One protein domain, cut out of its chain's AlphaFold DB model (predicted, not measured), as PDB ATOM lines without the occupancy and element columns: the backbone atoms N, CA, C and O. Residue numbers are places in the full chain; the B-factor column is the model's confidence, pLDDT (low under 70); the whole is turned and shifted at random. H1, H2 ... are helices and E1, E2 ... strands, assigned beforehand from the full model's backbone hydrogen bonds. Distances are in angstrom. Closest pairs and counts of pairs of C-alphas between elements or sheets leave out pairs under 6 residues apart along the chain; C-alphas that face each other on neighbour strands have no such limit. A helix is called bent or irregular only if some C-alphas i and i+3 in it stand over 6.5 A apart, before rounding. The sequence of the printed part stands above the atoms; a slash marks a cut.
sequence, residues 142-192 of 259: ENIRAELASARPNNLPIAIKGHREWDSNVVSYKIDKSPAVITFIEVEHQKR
ATOM      1  N   GLU A 142     -16.382 -17.461 -27.532       72.25
ATOM      2  CA  GLU A 142     -15.902 -17.675 -26.166       72.25
ATOM      3  C   GLU A 142     -16.351 -16.611 -25.152       72.25
ATOM      4  O   GLU A 142     -16.792 -16.984 -24.073       72.25
ATOM      5  N   ASN A 143     -16.329 -15.317 -25.485       69.81
ATOM      6  CA  ASN A 143     -16.788 -14.244 -24.594       69.81
ATOM      7  C   ASN A 143     -18.308 -14.281 -24.417       69.81
ATOM      8  O   ASN A 143     -18.807 -14.170 -23.301       69.81
ATOM      9  N   ILE A 144     -19.046 -14.506 -25.508       72.12
ATOM     10  CA  ILE A 144     -20.502 -14.692 -25.453       72.12
ATOM     11  C   ILE A 144     -20.826 -15.970 -24.690       72.12
ATOM     12  O   ILE A 144     -21.698 -15.966 -23.833       72.12
ATOM     13  N   ARG A 145     -20.077 -17.050 -24.919       76.75
ATOM     14  CA  ARG A 145     -20.206 -18.293 -24.157       76.75
ATOM     15  C   ARG A 145     -19.920 -18.068 -22.668       76.75
ATOM     16  O   ARG A 145     -20.667 -18.576 -21.849       76.75
ATOM     17  N   ALA A 146     -18.910 -17.284 -22.300       74.75
ATOM     18  CA  ALA A 146     -18.597 -16.972 -20.905       74.75
ATOM     19  C   ALA A 146     -19.690 -16.117 -20.231       74.75
ATOM     20  O   ALA A 146     -20.108 -16.402 -19.107       74.75
ATOM     21  N   GLU A 147     -20.225 -15.112 -20.927       72.44
ATOM     22  CA  GLU A 147     -21.367 -14.308 -20.462       72.44
ATOM     23  C   GLU A 147     -22.622 -15.184 -20.297       72.44
ATOM     24  O   GLU A 147     -23.272 -15.190 -19.251       72.44
ATOM     25  N   LEU A 148     -22.916 -16.016 -21.297       75.94
ATOM     26  CA  LEU A 148     -24.033 -16.961 -21.276       75.94
ATOM     27  C   LEU A 148     -23.804 -18.141 -20.332       75.94
ATOM     28  O   LEU A 148     -24.757 -18.881 -20.130       75.94
ATOM     29  N   ALA A 149     -22.609 -18.368 -19.785       75.50
ATOM     30  CA  ALA A 149     -22.352 -19.378 -18.753       75.50
ATOM     31  C   ALA A 149     -22.521 -18.782 -17.348       75.50
ATOM     32  O   ALA A 149     -22.998 -19.450 -16.432       75.50
ATOM     33  N   SER A 150     -22.191 -17.496 -17.194       75.12
ATOM     34  CA  SER A 150     -22.260 -16.753 -15.930       75.12
ATOM     35  C   SER A 150     -23.616 -16.085 -15.666       75.12
ATOM     36  O   SER A 150     -23.944 -15.785 -14.518       75.12
ATOM     37  N   ALA A 151     -24.446 -15.882 -16.695       70.69
ATOM     38  CA  ALA A 151     -25.759 -15.260 -16.545       70.69
ATOM     39  C   ALA A 151     -26.697 -16.070 -15.625       70.69
ATOM     40  O   ALA A 151     -26.682 -17.303 -15.608       70.69
ATOM     41  N   ARG A 152     -27.570 -15.385 -14.878       72.00
ATOM     42  CA  ARG A 152     -28.632 -16.043 -14.098       72.00
ATOM     43  C   ARG A 152     -29.728 -16.586 -15.029       72.00
ATOM     44  O   ARG A 152     -29.971 -15.964 -16.062       72.00
ATOM     45  N   PRO A 153     -30.458 -17.655 -14.650       69.00
ATOM     46  CA  PRO A 153     -31.503 -18.251 -15.492       69.00
ATOM     47  C   PRO A 153     -32.538 -17.253 -16.035       69.00
ATOM     48  O   PRO A 153     -32.968 -17.354 -17.181       69.00
ATOM     49  N   ASN A 154     -32.904 -16.243 -15.241       75.75
ATOM     50  CA  ASN A 154     -33.904 -15.244 -15.631       75.75
ATOM     51  C   ASN A 154     -33.395 -14.228 -16.660       75.75
ATOM     52  O   ASN A 154     -34.203 -13.668 -17.393       75.75
ATOM     53  N   ASN A 155     -32.077 -14.045 -16.751       71.31
ATOM     54  CA  ASN A 155     -31.440 -13.086 -17.654       71.31
ATOM     55  C   ASN A 155     -31.068 -13.719 -19.005       71.31
ATOM     56  O   ASN A 155     -30.509 -13.045 -19.866       71.31
ATOM     57  N   LEU A 156     -31.346 -15.014 -19.189       65.00
ATOM     58  CA  LEU A 156     -31.066 -15.715 -20.432       65.00
ATOM     59  C   LEU A 156     -32.185 -15.505 -21.459       65.00
ATOM     60  O   LEU A 156     -33.370 -15.556 -21.103       65.00
ATOM     61  N   PRO A 157     -31.827 -15.386 -22.746       68.81
ATOM     62  CA  PRO A 157     -32.755 -15.552 -23.853       68.81
ATOM     63  C   PRO A 157     -33.558 -16.850 -23.710       68.81
ATOM     64  O   PRO A 157     -33.007 -17.903 -23.385       68.81
ATOM     65  N   ILE A 158     -34.864 -16.780 -23.979       73.00
ATOM     66  CA  ILE A 158     -35.796 -17.915 -23.844       73.00
ATOM     67  C   ILE A 158     -35.291 -19.144 -24.614       73.00
ATOM     68  O   ILE A 158     -35.358 -20.255 -24.097       73.00
ATOM     69  N   ALA A 159     -34.703 -18.920 -25.792       67.38
ATOM     70  CA  ALA A 159     -34.189 -19.955 -26.685       67.38
ATOM     71  C   ALA A 159     -33.095 -20.858 -26.079       67.38
ATOM     72  O   ALA A 159     -32.873 -21.943 -26.600       67.38
ATOM     73  N   ILE A 160     -32.416 -20.447 -24.999       70.19
ATOM     74  CA  ILE A 160     -31.295 -21.212 -24.417       70.19
ATOM     75  C   ILE A 160     -31.498 -21.616 -22.950       70.19
ATOM     76  O   ILE A 160     -30.608 -22.216 -22.351       70.19
ATOM     77  N   LYS A 161     -32.659 -21.324 -22.343       72.62
ATOM     78  CA  LYS A 161     -32.911 -21.636 -20.920       72.62
ATOM     79  C   LYS A 161     -32.885 -23.138 -20.608       72.62
ATOM     80  O   LYS A 161     -32.449 -23.505 -19.524       72.62
ATOM     81  N   GLY A 162     -33.314 -23.989 -21.543       75.81
ATOM     82  CA  GLY A 162     -33.328 -25.452 -21.387       75.81
ATOM     83  C   GLY A 162     -32.001 -26.152 -21.698       75.81
ATOM     84  O   GLY A 162     -31.921 -27.369 -21.612       75.81
ATOM     85  N   HIS A 163     -30.968 -25.395 -22.063       74.19
ATOM     86  CA  HIS A 163     -29.725 -25.902 -22.647       74.19
ATOM     87  C   HIS A 163     -28.515 -25.714 -21.716       74.19
ATOM     88  O   HIS A 163     -27.397 -25.443 -22.157       74.19
ATOM     89  N   ARG A 164     -28.731 -25.796 -20.400       69.44
ATOM     90  CA  ARG A 164     -27.674 -25.668 -19.394       69.44
ATOM     91  C   ARG A 164     -27.661 -26.862 -18.459       69.44
ATOM     92  O   ARG A 164     -28.705 -27.295 -17.982       69.44
ATOM     93  N   GLU A 165     -26.455 -27.292 -18.126       71.62
ATOM     94  CA  GLU A 165     -26.192 -28.276 -17.087       71.62
ATOM     95  C   GLU A 165     -25.368 -27.617 -15.978       71.62
ATOM     96  O   GLU A 165     -24.493 -26.790 -16.243       71.62
ATOM     97  N   TRP A 166     -25.669 -27.917 -14.720       73.62
ATOM     98  CA  TRP A 166     -24.890 -27.399 -13.598       73.62
ATOM     99  C   TRP A 166     -23.582 -28.182 -13.462       73.62
ATOM    100  O   TRP A 166     -23.607 -29.402 -13.322       73.62
ATOM    101  N   ASP A 167     -22.445 -27.485 -13.468       70.56
ATOM    102  CA  ASP A 167     -21.140 -28.071 -13.176       70.56
ATOM    103  C   ASP A 167     -20.722 -27.750 -11.739       70.56
ATOM    104  O   ASP A 167     -20.288 -26.638 -11.416       70.56
ATOM    105  N   SER A 168     -20.823 -28.757 -10.872       69.75
ATOM    106  CA  SER A 168     -20.434 -28.659  -9.466       69.75
ATOM    107  C   SER A 168     -18.929 -28.489  -9.256       69.75
ATOM    108  O   SER A 168     -18.533 -27.957  -8.224       69.75
ATOM    109  N   ASN A 169     -18.086 -28.902 -10.210       74.31
ATOM    110  CA  ASN A 169     -16.627 -28.871 -10.057       74.31
ATOM    111  C   ASN A 169     -16.044 -27.475 -10.288       74.31
ATOM    112  O   ASN A 169     -14.972 -27.157  -9.782       74.31
ATOM    113  N   VAL A 170     -16.750 -26.641 -11.054       65.69
ATOM    114  CA  VAL A 170     -16.318 -25.279 -11.413       65.69
ATOM    115  C   VAL A 170     -17.314 -24.222 -10.914       65.69
ATOM    116  O   VAL A 170     -17.177 -23.047 -11.238       65.69
ATOM    117  N   VAL A 171     -18.332 -24.638 -10.143       68.50
ATOM    118  CA  VAL A 171     -19.414 -23.795  -9.596       68.50
ATOM    119  C   VAL A 171     -19.998 -22.868 -10.674       68.50
ATOM    120  O   VAL A 171     -20.123 -21.655 -10.504       68.50
ATOM    121  N   SER A 172     -20.305 -23.433 -11.842       66.12
ATOM    122  CA  SER A 172     -20.810 -22.675 -12.991       66.12
ATOM    123  C   SER A 172     -21.748 -23.520 -13.849       66.12
ATOM    124  O   SER A 172     -21.803 -24.740 -13.722       66.12
ATOM    125  N   TYR A 173     -22.521 -22.877 -14.724       68.88
ATOM    126  CA  TYR A 173     -23.341 -23.604 -15.690       68.88
ATOM    127  C   TYR A 173     -22.510 -23.945 -16.926       68.88
ATOM    128  O   TYR A 173     -21.970 -23.056 -17.589       68.88
ATOM    129  N   LYS A 174     -22.474 -25.226 -17.287       71.44
ATOM    130  CA  LYS A 174     -22.044 -25.679 -18.606       71.44
ATOM    131  C   LYS A 174     -23.152 -25.393 -19.612       71.44
ATOM    132  O   LYS A 174     -24.314 -25.729 -19.400       71.44
ATOM    133  N   ILE A 175     -22.780 -24.748 -20.711       73.19
ATOM    134  CA  ILE A 175     -23.674 -24.534 -21.849       73.19
ATOM    135  C   ILE A 175     -23.634 -25.789 -22.727       73.19
ATOM    136  O   ILE A 175     -22.547 -26.246 -23.093       73.19
ATOM    137  N   ASP A 176     -24.809 -26.311 -23.075       74.75
ATOM    138  CA  ASP A 176     -24.984 -27.392 -24.043       74.75
ATOM    139  C   ASP A 176     -24.339 -27.029 -25.395       74.75
ATOM    140  O   ASP A 176     -24.442 -25.903 -25.886       74.75
ATOM    141  N   LYS A 177     -23.642 -27.992 -26.002       77.94
ATOM    142  CA  LYS A 177     -22.983 -27.843 -27.308       77.94
ATOM    143  C   LYS A 177     -23.877 -28.272 -28.476       77.94
ATOM    144  O   LYS A 177     -23.369 -28.431 -29.585       77.94
ATOM    145  N   SER A 178     -25.173 -28.475 -28.246       77.44
ATOM    146  CA  SER A 178     -26.125 -28.825 -29.294       77.44
ATOM    147  C   SER A 178     -26.112 -27.812 -30.448       77.44
ATOM    148  O   SER A 178     -25.843 -26.621 -30.238       77.44
ATOM    149  N   PRO A 179     -26.438 -28.254 -31.678       72.81
ATOM    150  CA  PRO A 179     -26.442 -27.385 -32.851       72.81
ATOM    151  C   PRO A 179     -27.259 -26.102 -32.653       72.81
ATOM    152  O   PRO A 179     -26.799 -25.030 -33.025       72.81
ATOM    153  N   ALA A 180     -28.415 -26.180 -31.984       70.44
ATOM    154  CA  ALA A 180     -29.277 -25.026 -31.725       70.44
ATOM    155  C   ALA A 180     -28.583 -23.930 -30.894       70.44
ATOM    156  O   ALA A 180     -28.697 -22.741 -31.202       70.44
ATOM    157  N   VAL A 181     -27.826 -24.316 -29.865       73.62
ATOM    158  CA  VAL A 181     -27.102 -23.379 -28.994       73.62
ATOM    159  C   VAL A 181     -25.882 -22.805 -29.701       73.62
ATOM    160  O   VAL A 181     -25.594 -21.616 -29.562       73.62
ATOM    161  N   ILE A 182     -25.183 -23.624 -30.490       77.50
ATOM    162  CA  ILE A 182     -24.077 -23.157 -31.329       77.50
ATOM    163  C   ILE A 182     -24.584 -22.116 -32.329       77.50
ATOM    164  O   ILE A 182     -24.046 -21.011 -32.350       77.50
ATOM    165  N   THR A 183     -25.663 -22.401 -33.060       75.88
ATOM    166  CA  THR A 183     -26.283 -21.449 -33.992       75.88
ATOM    167  C   THR A 183     -26.749 -20.177 -33.282       75.88
ATOM    168  O   THR A 183     -26.537 -19.078 -33.788       75.88
ATOM    169  N   PHE A 184     -27.331 -20.278 -32.082       79.81
ATOM    170  CA  PHE A 184     -27.715 -19.098 -31.302       79.81
ATOM    171  C   PHE A 184     -26.508 -18.222 -30.933       79.81
ATOM    172  O   PHE A 184     -26.540 -17.008 -31.138       79.81
ATOM    173  N   ILE A 185     -25.429 -18.828 -30.421       75.06
ATOM    174  CA  ILE A 185     -24.187 -18.118 -30.082       75.06
ATOM    175  C   ILE A 185     -23.593 -17.465 -31.329       75.06
ATOM    176  O   ILE A 185     -23.115 -16.338 -31.244       75.06
ATOM    177  N   GLU A 186     -23.641 -18.133 -32.481       73.06
ATOM    178  CA  GLU A 186     -23.192 -17.583 -33.762       73.06
ATOM    179  C   GLU A 186     -24.011 -16.364 -34.192       73.06
ATOM    180  O   GLU A 186     -23.430 -15.346 -34.565       73.06
ATOM    181  N   VAL A 187     -25.338 -16.427 -34.083       71.06
ATOM    182  CA  VAL A 187     -26.236 -15.313 -34.424       71.06
ATOM    183  C   VAL A 187     -26.031 -14.126 -33.481       71.06
ATOM    184  O   VAL A 187     -25.908 -12.988 -33.934       71.06
ATOM    185  N   GLU A 188     -25.959 -14.356 -32.169       72.69
ATOM    186  CA  GLU A 188     -25.700 -13.287 -31.195       72.69
ATOM    187  C   GLU A 188     -24.299 -12.697 -31.352       72.69
ATOM    188  O   GLU A 188     -24.115 -11.486 -31.239       72.69
ATOM    189  N   HIS A 189     -23.318 -13.535 -31.677       72.75
ATOM    190  CA  HIS A 189     -21.980 -13.092 -32.032       72.75
ATOM    191  C   HIS A 189     -22.019 -12.172 -33.244       72.75
ATOM    192  O   HIS A 189     -21.578 -11.031 -33.123       72.75
ATOM    193  N   GLN A 190     -22.652 -12.589 -34.342       64.69
ATOM    194  CA  GLN A 190     -22.806 -11.775 -35.547       64.69
ATOM    195  C   GLN A 190     -23.496 -10.430 -35.286       64.69
ATOM    196  O   GLN A 190     -23.030  -9.401 -35.783       64.69
ATOM    197  N   LYS A 191     -24.559 -10.406 -34.468       67.19
ATOM    198  CA  LYS A 191     -25.246  -9.162 -34.066       67.19
ATOM    199  C   LYS A 191     -24.340  -8.214 -33.278       67.19
ATOM    200  O   LYS A 191     -24.445  -7.000 -33.431       67.19
ATOM    201  N   ARG A 192     -23.460  -8.762 -32.435       63.53
ATOM    202  CA  ARG A 192     -22.550  -8.009 -31.556       63.53
ATOM    203  C   ARG A 192     -21.238  -7.598 -32.235       63.53
ATOM    204  O   ARG A 192     -20.474  -6.825 -31.654       63.53
TER     205      ARG A 192
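Overview. This is residues 142 to 192 of the 259 residues of an uncharacterized protein of Rhizophagus irregularis (strain DAOM 181602 / DAOM 197198 / MUCL 43194) (UniProt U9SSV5). A small hairpin of two strands, E1 and E2, has helix H1 packed by E2, while H2 lies past one end of the hairpin and meets H1 steeply. A long loop, residues 151 to 163, arches from H1 to E1. The 51 printed residues run H1, E1, E2, H2, with an antiparallel sheet E1 - E2, class mixed; the whole is compact, radius of gyration of the C-alphas 10.5 A, yet elongated, 31 by 19 by 18 A.

Arrangement. E1, residues 164 to 167, and E2, residues 172 to 175, form an antiparallel hairpin at 141 degrees; N 165 and O 174 are 2.9 A apart, within hydrogen-bond range. The closest C-alphas of H1, residues 142 to 150, and E2 are those of Ala 149 and Tyr 173, 5.3 A. H2, residues 179 to 192, touches H1 with residues 185 to 189 alone, closest C-alphas Ile 185 and Ile 144, 6.8 A. Their tilt is steep, 70.0 degrees, only just short of about perpendicular, opposite ways. E1 and H2 are apart. In H1 and H2 every O i to N i+4 pair is within hydrogen-bond range.

Along the chain. E1 spans 9.3 A, E2 9.5 A, H1 12.1 A from C-alpha 142 at (-15.902, -17.675, -26.166), and H2 19.8 A to C-alpha 192 at (-22.550, -8.009, -31.556).

Size, cuts and confidence. The C-alphas farthest apart, Asn 169 and Lys 191, are 32.2 A apart. The printed part has no cut; the link H1 to E1 is long. Mean pLDDT of the printed part is 72.0, with 14 residues under 70, among them 170 to 173 and 190 to 192.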